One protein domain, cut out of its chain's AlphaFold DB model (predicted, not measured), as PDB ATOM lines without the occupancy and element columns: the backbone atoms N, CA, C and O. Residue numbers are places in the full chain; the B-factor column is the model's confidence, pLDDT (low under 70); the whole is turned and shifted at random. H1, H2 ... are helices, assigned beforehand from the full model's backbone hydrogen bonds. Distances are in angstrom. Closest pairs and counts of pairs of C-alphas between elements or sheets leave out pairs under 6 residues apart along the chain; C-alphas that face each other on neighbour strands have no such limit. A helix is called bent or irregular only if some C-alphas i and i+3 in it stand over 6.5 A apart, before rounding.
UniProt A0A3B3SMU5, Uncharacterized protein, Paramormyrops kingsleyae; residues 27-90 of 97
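This is residues 27 to 90 of the 97 residues of an uncharacterized protein of Paramormyrops kingsleyae (UniProt A0A3B3SMU5). A long helix, H2, bends like a bow, and a short helix, H1, packs inside the bend on its first arm, H2a; residues 71 to 90 stick out. The printed part has 64 residues with two named helices, H1 then H2, and no named strand: all helix. It is extended, with a radius of gyration of the C-alphas of 16.6 A and spans of 53 by 22 by 17 A.

H1, residues 27 to 39, begins at C-alpha 27 (174.306, 179.962, 151.035) and measures 18.2 A. H2, residues 48 to 88, was assigned as one helix by its hydrogen bonds but is bent: C-alphas 61 and 64 are 7.5 A apart. Arm H2a, residues 48 to 61, measures 20.0 A; arm H2b, residues 64 to 88, measures 35.5 A, ending at C-alpha 88 (165.299, 176.419, 175.631). H2b is irregular, with C-alphas 72 and 75 6.8 A apart and a kink of 44 degrees near residue 73.

H1 touches H2a, with residues 34 to 38 alone, at a steep tilt of 64 degrees, opposite ways; the closest C-alphas, Leu 34 and Glu 58, are 6.6 A apart. H1 and H2b are close but not clearly touching, C-alphas 30 and 66 being closest at 7.4 A. H2a and H2b are about perpendicular, at 84 degrees. Every O i to N i+4 pair is within hydrogen-bond range in H1 and H2a, and 19 of 21 in H2b.

The C-alphas farthest apart, Gln 46 and Arg 90, are 52.6 A apart. The printed part has no cut, and the link from H1 to H2 is short. Mean pLDDT of the printed part is 76.1, with residues 63 to 70, 73, 80 to 81 and 84 to 90 under 70.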
ATOM      1  N   ILE A  27     173.021 179.861 151.699       71.56
ATOM      2  CA  ILE A  27     174.306 179.962 151.035       71.56
ATOM      3  C   ILE A  27     175.301 179.011 151.705       71.56
ATOM      4  O   ILE A  27     176.004 178.308 150.995       71.56
ATOM      5  N   GLU A  28     175.291 178.898 153.039       73.88
ATOM      6  CA  GLU A  28     176.115 177.908 153.760       73.88
ATOM      7  C   GLU A  28     175.682 176.483 153.416       73.88
ATOM      8  O   GLU A  28     176.493 175.646 153.037       73.88
ATOM      9  N   THR A  29     174.370 176.226 153.433       74.19
ATOM     10  CA  THR A  29     173.830 174.905 153.067       74.19
ATOM     11  C   THR A  29     174.180 174.528 151.623       74.19
ATOM     12  O   THR A  29     174.363 173.350 151.302       74.19
ATOM     13  N   GLN A  30     174.251 175.514 150.728       77.31
ATOM     14  CA  GLN A  30     174.680 175.322 149.349       77.31
ATOM     15  C   GLN A  30     176.190 175.068 149.256       77.31
ATOM     16  O   GLN A  30     176.594 174.194 148.491       77.31
ATOM     17  N   TRP A  31     177.004 175.787 150.031       81.62
ATOM     18  CA  TRP A  31     178.458 175.616 150.076       81.62
ATOM     19  C   TRP A  31     178.881 174.254 150.618       81.62
ATOM     20  O   TRP A  31     179.747 173.620 150.012       81.62
ATOM     21  N   ASP A  32     178.241 173.762 151.676       82.31
ATOM     22  CA  ASP A  32     178.502 172.422 152.214       82.31
ATOM     23  C   ASP A  32     178.223 171.343 151.160       82.31
ATOM     24  O   ASP A  32     179.057 170.478 150.888       82.31
ATOM     25  N   GLN A  33     177.071 171.430 150.485       81.56
ATOM     26  CA  GLN A  33     176.715 170.493 149.416       81.56
ATOM     27  C   GLN A  33     177.679 170.561 148.232       81.56
ATOM     28  O   GLN A  33     178.004 169.527 147.646       81.56
ATOM     29  N   LEU A  34     178.118 171.765 147.862       85.88
ATOM     30  CA  LEU A  34     179.052 171.966 146.764       85.88
ATOM     31  C   LEU A  34     180.424 171.370 147.101       85.88
ATOM     32  O   LEU A  34     180.998 170.665 146.275       85.88
ATOM     33  N   SER A  35     180.897 171.582 148.328       84.56
ATOM     34  CA  SER A  35     182.175 171.057 148.816       84.56
ATOM     35  C   SER A  35     182.169 169.528 148.817       84.56
ATOM     36  O   SER A  35     183.033 168.921 148.188       84.56
ATOM     37  N   CYS A  36     181.128 168.897 149.375       87.56
ATOM     38  CA  CYS A  36     180.986 167.438 149.342       87.56
ATOM     39  C   CYS A  36     180.939 166.870 147.915       87.56
ATOM     40  O   CYS A  36     181.485 165.801 147.653       87.56
ATOM     41  N   ARG A  37     180.274 167.556 146.975       86.44
ATOM     42  CA  ARG A  37     180.191 167.100 145.578       86.44
ATOM     43  C   ARG A  37     181.524 167.203 144.860       86.44
ATOM     44  O   ARG A  37     181.876 166.275 144.144       86.44
ATOM     45  N   VAL A  38     182.256 168.297 145.064       85.75
ATOM     46  CA  VAL A  38     183.595 168.479 144.493       85.75
ATOM     47  C   VAL A  38     184.571 167.448 145.059       85.75
ATOM     48  O   VAL A  38     185.326 166.863 144.287       85.75
ATOM     49  N   GLU A  39     184.511 167.159 146.360       86.12
ATOM     50  CA  GLU A  39     185.305 166.098 146.998       86.12
ATOM     51  C   GLU A  39     184.964 164.696 146.472       86.12
ATOM     52  O   GLU A  39     185.846 163.850 146.349       86.12
ATOM     53  N   ALA A  40     183.699 164.450 146.122       86.88
ATOM     54  CA  ALA A  40     183.245 163.178 145.564       86.88
ATOM     55  C   ALA A  40     183.572 162.997 144.067       86.88
ATOM     56  O   ALA A  40     183.292 161.931 143.507       86.88
ATOM     57  N   ARG A  41     184.138 164.006 143.386       84.56
ATOM     58  CA  ARG A  41     184.515 163.880 141.969       84.56
ATOM     59  C   ARG A  41     185.680 162.902 141.826       84.56
ATOM     60  O   ARG A  41     186.694 163.003 142.507       84.56
ATOM     61  N   ASN A  42     185.568 161.999 140.851       78.00
ATOM     62  CA  ASN A  42     186.666 161.095 140.484       78.00
ATOM     63  C   ASN A  42     187.881 161.858 139.923       78.00
ATOM     64  O   ASN A  42     189.017 161.398 140.026       78.00
ATOM     65  N   SER A  43     187.644 163.013 139.302       78.25
ATOM     66  CA  SER A  43     188.673 163.913 138.794       78.25
ATOM     67  C   SER A  43     189.049 164.937 139.861       78.25
ATOM     68  O   SER A  43     188.335 165.915 140.077       78.25
ATOM     69  N   VAL A  44     190.196 164.724 140.511       78.81
ATOM     70  CA  VAL A  44     190.762 165.693 141.458       78.81
ATOM     71  C   VAL A  44     191.292 166.899 140.672       78.81
ATOM     72  O   VAL A  44     192.208 166.717 139.861       78.81
ATOM     73  N   PRO A  45     190.763 168.117 140.890       79.81
ATOM     74  CA  PRO A  45     191.241 169.305 140.193       79.81
ATOM     75  C   PRO A  45     192.723 169.544 140.508       79.81
ATOM     76  O   PRO A  45     193.118 169.609 141.670       79.81
ATOM     77  N   GLN A  46     193.553 169.654 139.467       85.38
ATOM     78  CA  GLN A  46     195.013 169.758 139.606       85.38
ATOM     79  C   GLN A  46     195.491 171.215 139.675       85.38
ATOM     80  O   GLN A  46     196.632 171.490 140.041       85.38
ATOM     81  N   ASN A  47     194.631 172.163 139.300       88.56
ATOM     82  CA  ASN A  47     194.926 173.587 139.313       88.56
ATOM     83  C   ASN A  47     193.666 174.413 139.633       88.56
ATOM     84  O   ASN A  47     192.544 173.905 139.642       88.56
ATOM     85  N   LEU A  48     193.854 175.713 139.886       88.69
ATOM     86  CA  LEU A  48     192.759 176.625 140.238       88.69
ATOM     87  C   LEU A  48     191.687 176.741 139.147       88.69
ATOM     88  O   LEU A  48     190.520 176.966 139.462       88.69
ATOM     89  N   ASN A  49     192.058 176.605 137.873       89.81
ATOM     90  CA  ASN A  49     191.096 176.681 136.781       89.81
ATOM     91  C   ASN A  49     190.224 175.419 136.726       89.81
ATOM     92  O   ASN A  49     189.010 175.548 136.598       89.81
ATOM     93  N   ASP A  50     190.811 174.237 136.922       87.31
ATOM     94  CA  ASP A  50     190.072 172.972 137.022       87.31
ATOM     95  C   ASP A  50     189.110 172.992 138.214       87.31
ATOM     96  O   ASP A  50     187.960 172.581 138.087       87.31
ATOM     97  N   LEU A  51     189.553 173.521 139.363       87.69
ATOM     98  CA  LEU A  51     188.702 173.670 140.545       87.69
ATOM     99  C   LEU A  51     187.521 174.601 140.256       87.69
ATOM    100  O   LEU A  51     186.386 174.291 140.607       87.69
ATOM    101  N   ARG A  52     187.772 175.728 139.584       88.56
ATOM    102  CA  ARG A  52     186.724 176.687 139.223       88.56
ATOM    103  C   ARG A  52     185.707 176.086 138.251       88.56
ATOM    104  O   ARG A  52     184.515 176.319 138.419       88.56
ATOM    105  N   VAL A  53     186.163 175.300 137.274       89.19
ATOM    106  CA  VAL A  53     185.283 174.572 136.343       89.19
ATOM    107  C   VAL A  53     184.464 173.521 137.091       89.19
ATOM    108  O   VAL A  53     183.246 173.504 136.959       89.19
ATOM    109  N   ALA A  54     185.097 172.710 137.941       87.75
ATOM    110  CA  ALA A  54     184.413 171.685 138.726       87.75
ATOM    111  C   ALA A  54     183.355 172.270 139.677       87.75
ATOM    112  O   ALA A  54     182.276 171.693 139.818       87.75
ATOM    113  N   LEU A  55     183.646 173.415 140.306       87.25
ATOM    114  CA  LEU A  55     182.691 174.152 141.136       87.25
ATOM    115  C   LEU A  55     181.508 174.656 140.306       87.25
ATOM    116  O   LEU A  55     180.367 174.467 140.713       87.25
ATOM    117  N   GLN A  56     181.768 175.253 139.141       87.12
ATOM    118  CA  GLN A  56     180.716 175.758 138.257       87.12
ATOM    119  C   GLN A  56     179.802 174.627 137.762       87.12
ATOM    120  O   GLN A  56     178.584 174.754 137.835       87.12
ATOM    121  N   GLU A  57     180.373 173.498 137.335       87.31
ATOM    122  CA  GLU A  57     179.620 172.326 136.870       87.31
ATOM    123  C   GLU A  57     178.714 171.741 137.964       87.31
ATOM    124  O   GLU A  57     177.527 171.502 137.722       87.31
ATOM    125  N   GLU A  58     179.239 171.538 139.180       86.69
ATOM    126  CA  GLU A  58     178.425 171.040 140.298       86.69
ATOM    127  C   GLU A  58     177.369 172.054 140.740       86.69
ATOM    128  O   GLU A  58     176.244 171.678 141.090       86.69
ATOM    129  N   GLN A  59     177.713 173.342 140.718       83.94
ATOM    130  CA  GLN A  59     176.797 174.409 141.082       83.94
ATOM    131  C   GLN A  59     175.636 174.490 140.088       83.94
ATOM    132  O   GLN A  59     174.487 174.485 140.528       83.94
ATOM    133  N   ASP A  60     175.903 174.489 138.781       82.81
ATOM    134  CA  ASP A  60     174.880 174.558 137.732       82.81
ATOM    135  C   ASP A  60     173.958 173.330 137.745       82.81
ATOM    136  O   ASP A  60     172.737 173.465 137.622       82.81
ATOM    137  N   ALA A  61     174.508 172.137 137.997       80.50
ATOM    138  CA  ALA A  61     173.725 170.909 138.145       80.50
ATOM    139  C   ALA A  61     172.793 170.931 139.375       80.50
ATOM    140  O   ALA A  61     171.743 170.283 139.386       80.50
ATOM    141  N   MET A  62     173.163 171.666 140.426       73.06
ATOM    142  CA  MET A  62     172.437 171.720 141.695       73.06
ATOM    143  C   MET A  62     171.443 172.897 141.779       73.06
ATOM    144  O   MET A  62     170.409 172.786 142.450       73.06
ATOM    145  N   LEU A  63     171.730 174.015 141.098       69.88
ATOM    146  CA  LEU A  63     171.143 175.338 141.354       69.88
ATOM    147  C   LEU A  63     169.606 175.345 141.334       69.88
ATOM    148  O   LEU A  63     168.974 175.905 142.227       69.88
ATOM    149  N   GLN A  64     168.984 174.666 140.370       64.25
ATOM    150  CA  GLN A  64     167.522 174.673 140.212       64.25
ATOM    151  C   GLN A  64     166.786 173.863 141.292       64.25
ATOM    152  O   GLN A  64     165.755 174.300 141.818       64.25
ATOM    153  N   GLN A  65     167.313 172.694 141.668       65.00
ATOM    154  CA  GLN A  65     166.694 171.871 142.710       65.00
ATOM    155  C   GLN A  65     166.923 172.458 144.102       65.00
ATOM    156  O   GLN A  65     166.018 172.409 144.936       65.00
ATOM    157  N   THR A  66     168.097 173.036 144.350       66.88
ATOM    158  CA  THR A  66     168.447 173.582 145.663       66.88
ATOM    159  C   THR A  66     167.703 174.873 145.960       66.88
ATOM    160  O   THR A  66     167.117 174.967 147.035       66.88
ATOM    161  N   ILE A  67     167.594 175.807 145.005       69.31
ATOM    162  CA  ILE A  67     166.784 177.027 145.186       69.31
ATOM    163  C   ILE A  67     165.322 176.659 145.472       69.31
ATOM    164  O   ILE A  67     164.725 177.160 146.424       69.31
ATOM    165  N   SER A  68     164.757 175.721 144.709       69.81
ATOM    166  CA  SER A  68     163.369 175.287 144.899       69.81
ATOM    167  C   SER A  68     163.151 174.597 146.250       69.81
ATOM    168  O   SER A  68     162.168 174.866 146.939       69.81
ATOM    169  N   ARG A  69     164.052 173.697 146.664       69.62
ATOM    170  CA  ARG A  69     163.957 173.007 147.963       69.62
ATOM    171  C   ARG A  69     164.096 173.973 149.125       69.62
ATOM    172  O   ARG A  69     163.324 173.866 150.071       69.62
ATOM    173  N   LEU A  70     165.017 174.921 149.014       67.31
ATOM    174  CA  LEU A  70     165.253 175.947 150.008       67.31
ATOM    175  C   LEU A  70     164.017 176.826 150.208       67.31
ATOM    176  O   LEU A  70     163.517 176.942 151.323       67.31
ATOM    177  N   VAL A  71     163.469 177.394 149.130       70.25
ATOM    178  CA  VAL A  71     162.251 178.218 149.208       70.25
ATOM    179  C   VAL A  71     161.110 177.438 149.880       70.25
ATOM    180  O   VAL A  71     160.371 177.988 150.697       70.25
ATOM    181  N   ASN A  72     161.019 176.131 149.622       71.12
ATOM    182  CA  ASN A  72     160.033 175.247 150.241       71.12
ATOM    183  C   ASN A  72     160.361 174.839 151.697       71.12
ATOM    184  O   ASN A  72     159.443 174.508 152.457       71.12
ATOM    185  N   SER A  73     161.634 174.835 152.108       69.75
ATOM    186  CA  SER A  73     162.077 174.464 153.460       69.75
ATOM    187  C   SER A  73     162.122 175.644 154.424       69.75
ATOM    188  O   SER A  73     161.941 175.422 155.621       69.75
ATOM    189  N   MET A  74     162.265 176.879 153.928       73.06
ATOM    190  CA  MET A  74     162.410 178.088 154.750       73.06
ATOM    191  C   MET A  74     161.304 178.227 155.797       73.06
ATOM    192  O   MET A  74     161.583 178.493 156.962       73.06
ATOM    193  N   ARG A  75     160.043 177.952 155.432       70.56
ATOM    194  CA  ARG A  75     158.928 177.975 156.397       70.56
ATOM    195  C   ARG A  75     159.167 177.017 157.568       70.56
ATOM    196  O   ARG A  75     158.915 177.384 158.712       70.56
ATOM    197  N   ARG A  76     159.652 175.805 157.289       70.38
ATOM    198  CA  ARG A  76     159.905 174.777 158.309       70.38
ATOM    199  C   ARG A  76     161.128 175.115 159.149       70.38
ATOM    200  O   ARG A  76     161.084 174.933 160.359       70.38
ATOM    201  N   GLN A  77     162.193 175.625 158.532       70.00
ATOM    202  CA  GLN A  77     163.402 176.009 159.258       70.00
ATOM    203  C   GLN A  77     163.117 177.191 160.201       70.00
ATOM    204  O   GLN A  77     163.489 177.133 161.370       70.00
ATOM    205  N   CYS A  78     162.359 178.204 159.760       70.25
ATOM    206  CA  CYS A  78     161.919 179.296 160.635       70.25
ATOM    207  C   CYS A  78     161.082 178.780 161.818       70.25
ATOM    208  O   CYS A  78     161.290 179.196 162.955       70.25
ATOM    209  N   GLN A  79     160.165 177.837 161.577       70.31
ATOM    210  CA  GLN A  79     159.386 177.200 162.646       70.31
ATOM    211  C   GLN A  79     160.268 176.409 163.621       70.31
ATOM    212  O   GLN A  79     160.066 176.505 164.829       70.31
ATOM    213  N   ALA A  80     161.261 175.668 163.123       69.69
ATOM    214  CA  ALA A  80     162.194 174.911 163.955       69.69
ATOM    215  C   ALA A  80     163.020 175.830 164.869       69.69
ATOM    216  O   ALA A  80     163.168 175.535 166.054       69.69
ATOM    217  N   VAL A  81     163.481 176.976 164.356       67.69
ATOM    218  CA  VAL A  81     164.188 177.991 165.153       67.69
ATOM    219  C   VAL A  81     163.272 178.588 166.223       67.69
ATOM    220  O   VAL A  81     163.665 178.665 167.385       67.69
ATOM    221  N   ILE A  82     162.024 178.926 165.882       70.75
ATOM    222  CA  ILE A  82     161.038 179.417 166.861       70.75
ATOM    223  C   ILE A  82     160.820 178.379 167.970       70.75
ATOM    224  O   ILE A  82     160.863 178.733 169.147       70.75
ATOM    225  N   VAL A  83     160.629 177.104 167.622       72.50
ATOM    226  CA  VAL A  83     160.455 176.019 168.601       72.50
ATOM    227  C   VAL A  83     161.695 175.858 169.477       72.50
ATOM    228  O   VAL A  83     161.550 175.725 170.690       72.50
ATOM    229  N   LYS A  84     162.900 175.915 168.903       69.06
ATOM    230  CA  LYS A  84     164.159 175.794 169.649       69.06
ATOM    231  C   LYS A  84     164.324 176.920 170.671       69.06
ATOM    232  O   LYS A  84     164.539 176.643 171.848       69.06
ATOM    233  N   ILE A  85     164.086 178.165 170.255       66.00
ATOM    234  CA  ILE A  85     164.153 179.345 171.128       66.00
ATOM    235  C   ILE A  85     163.111 179.264 172.261       66.00
ATOM    236  O   ILE A  85     163.421 179.549 173.418       66.00
ATOM    237  N   HIS A  86     161.878 178.832 171.969       62.88
ATOM    238  CA  HIS A  86     160.824 178.702 172.987       62.88
ATOM    239  C   HIS A  86     160.988 177.458 173.884       62.88
ATOM    240  O   HIS A  86     160.512 177.457 175.022       62.88
ATOM    241  N   GLY A  87     161.649 176.405 173.398       56.78
ATOM    242  CA  GLY A  87     161.961 175.185 174.145       56.78
ATOM    243  C   GLY A  87     163.104 175.378 175.144       56.78
ATOM    244  O   GLY A  87     162.986 174.967 176.298       56.78
ATOM    245  N   GLU A  88     164.165 176.087 174.752       52.97
ATOM    246  CA  GLU A  88     165.299 176.419 175.631       52.97
ATOM    247  C   GLU A  88     164.905 177.373 176.777       52.97
ATOM    248  O   GLU A  88     165.473 177.307 177.869       52.97
ATOM    249  N   GLY A  89     163.875 178.205 176.586       47.84
ATOM    250  CA  GLY A  89     163.324 179.068 177.637       47.84
ATOM    251  C   GLY A  89     162.537 178.334 178.735       47.84
ATOM    252  O   GLY A  89     162.321 178.899 179.809       47.84
ATOM    253  N   ARG A  90     162.116 177.080 178.506       47.50
ATOM    254  CA  ARG A  90     161.305 176.307 179.466       47.50
ATOM    255  C   ARG A  90     162.146 175.451 180.422       47.50
ATOM    256  O   ARG A  90     161.674 175.140 181.505       47.50
TER     257      ARG A  90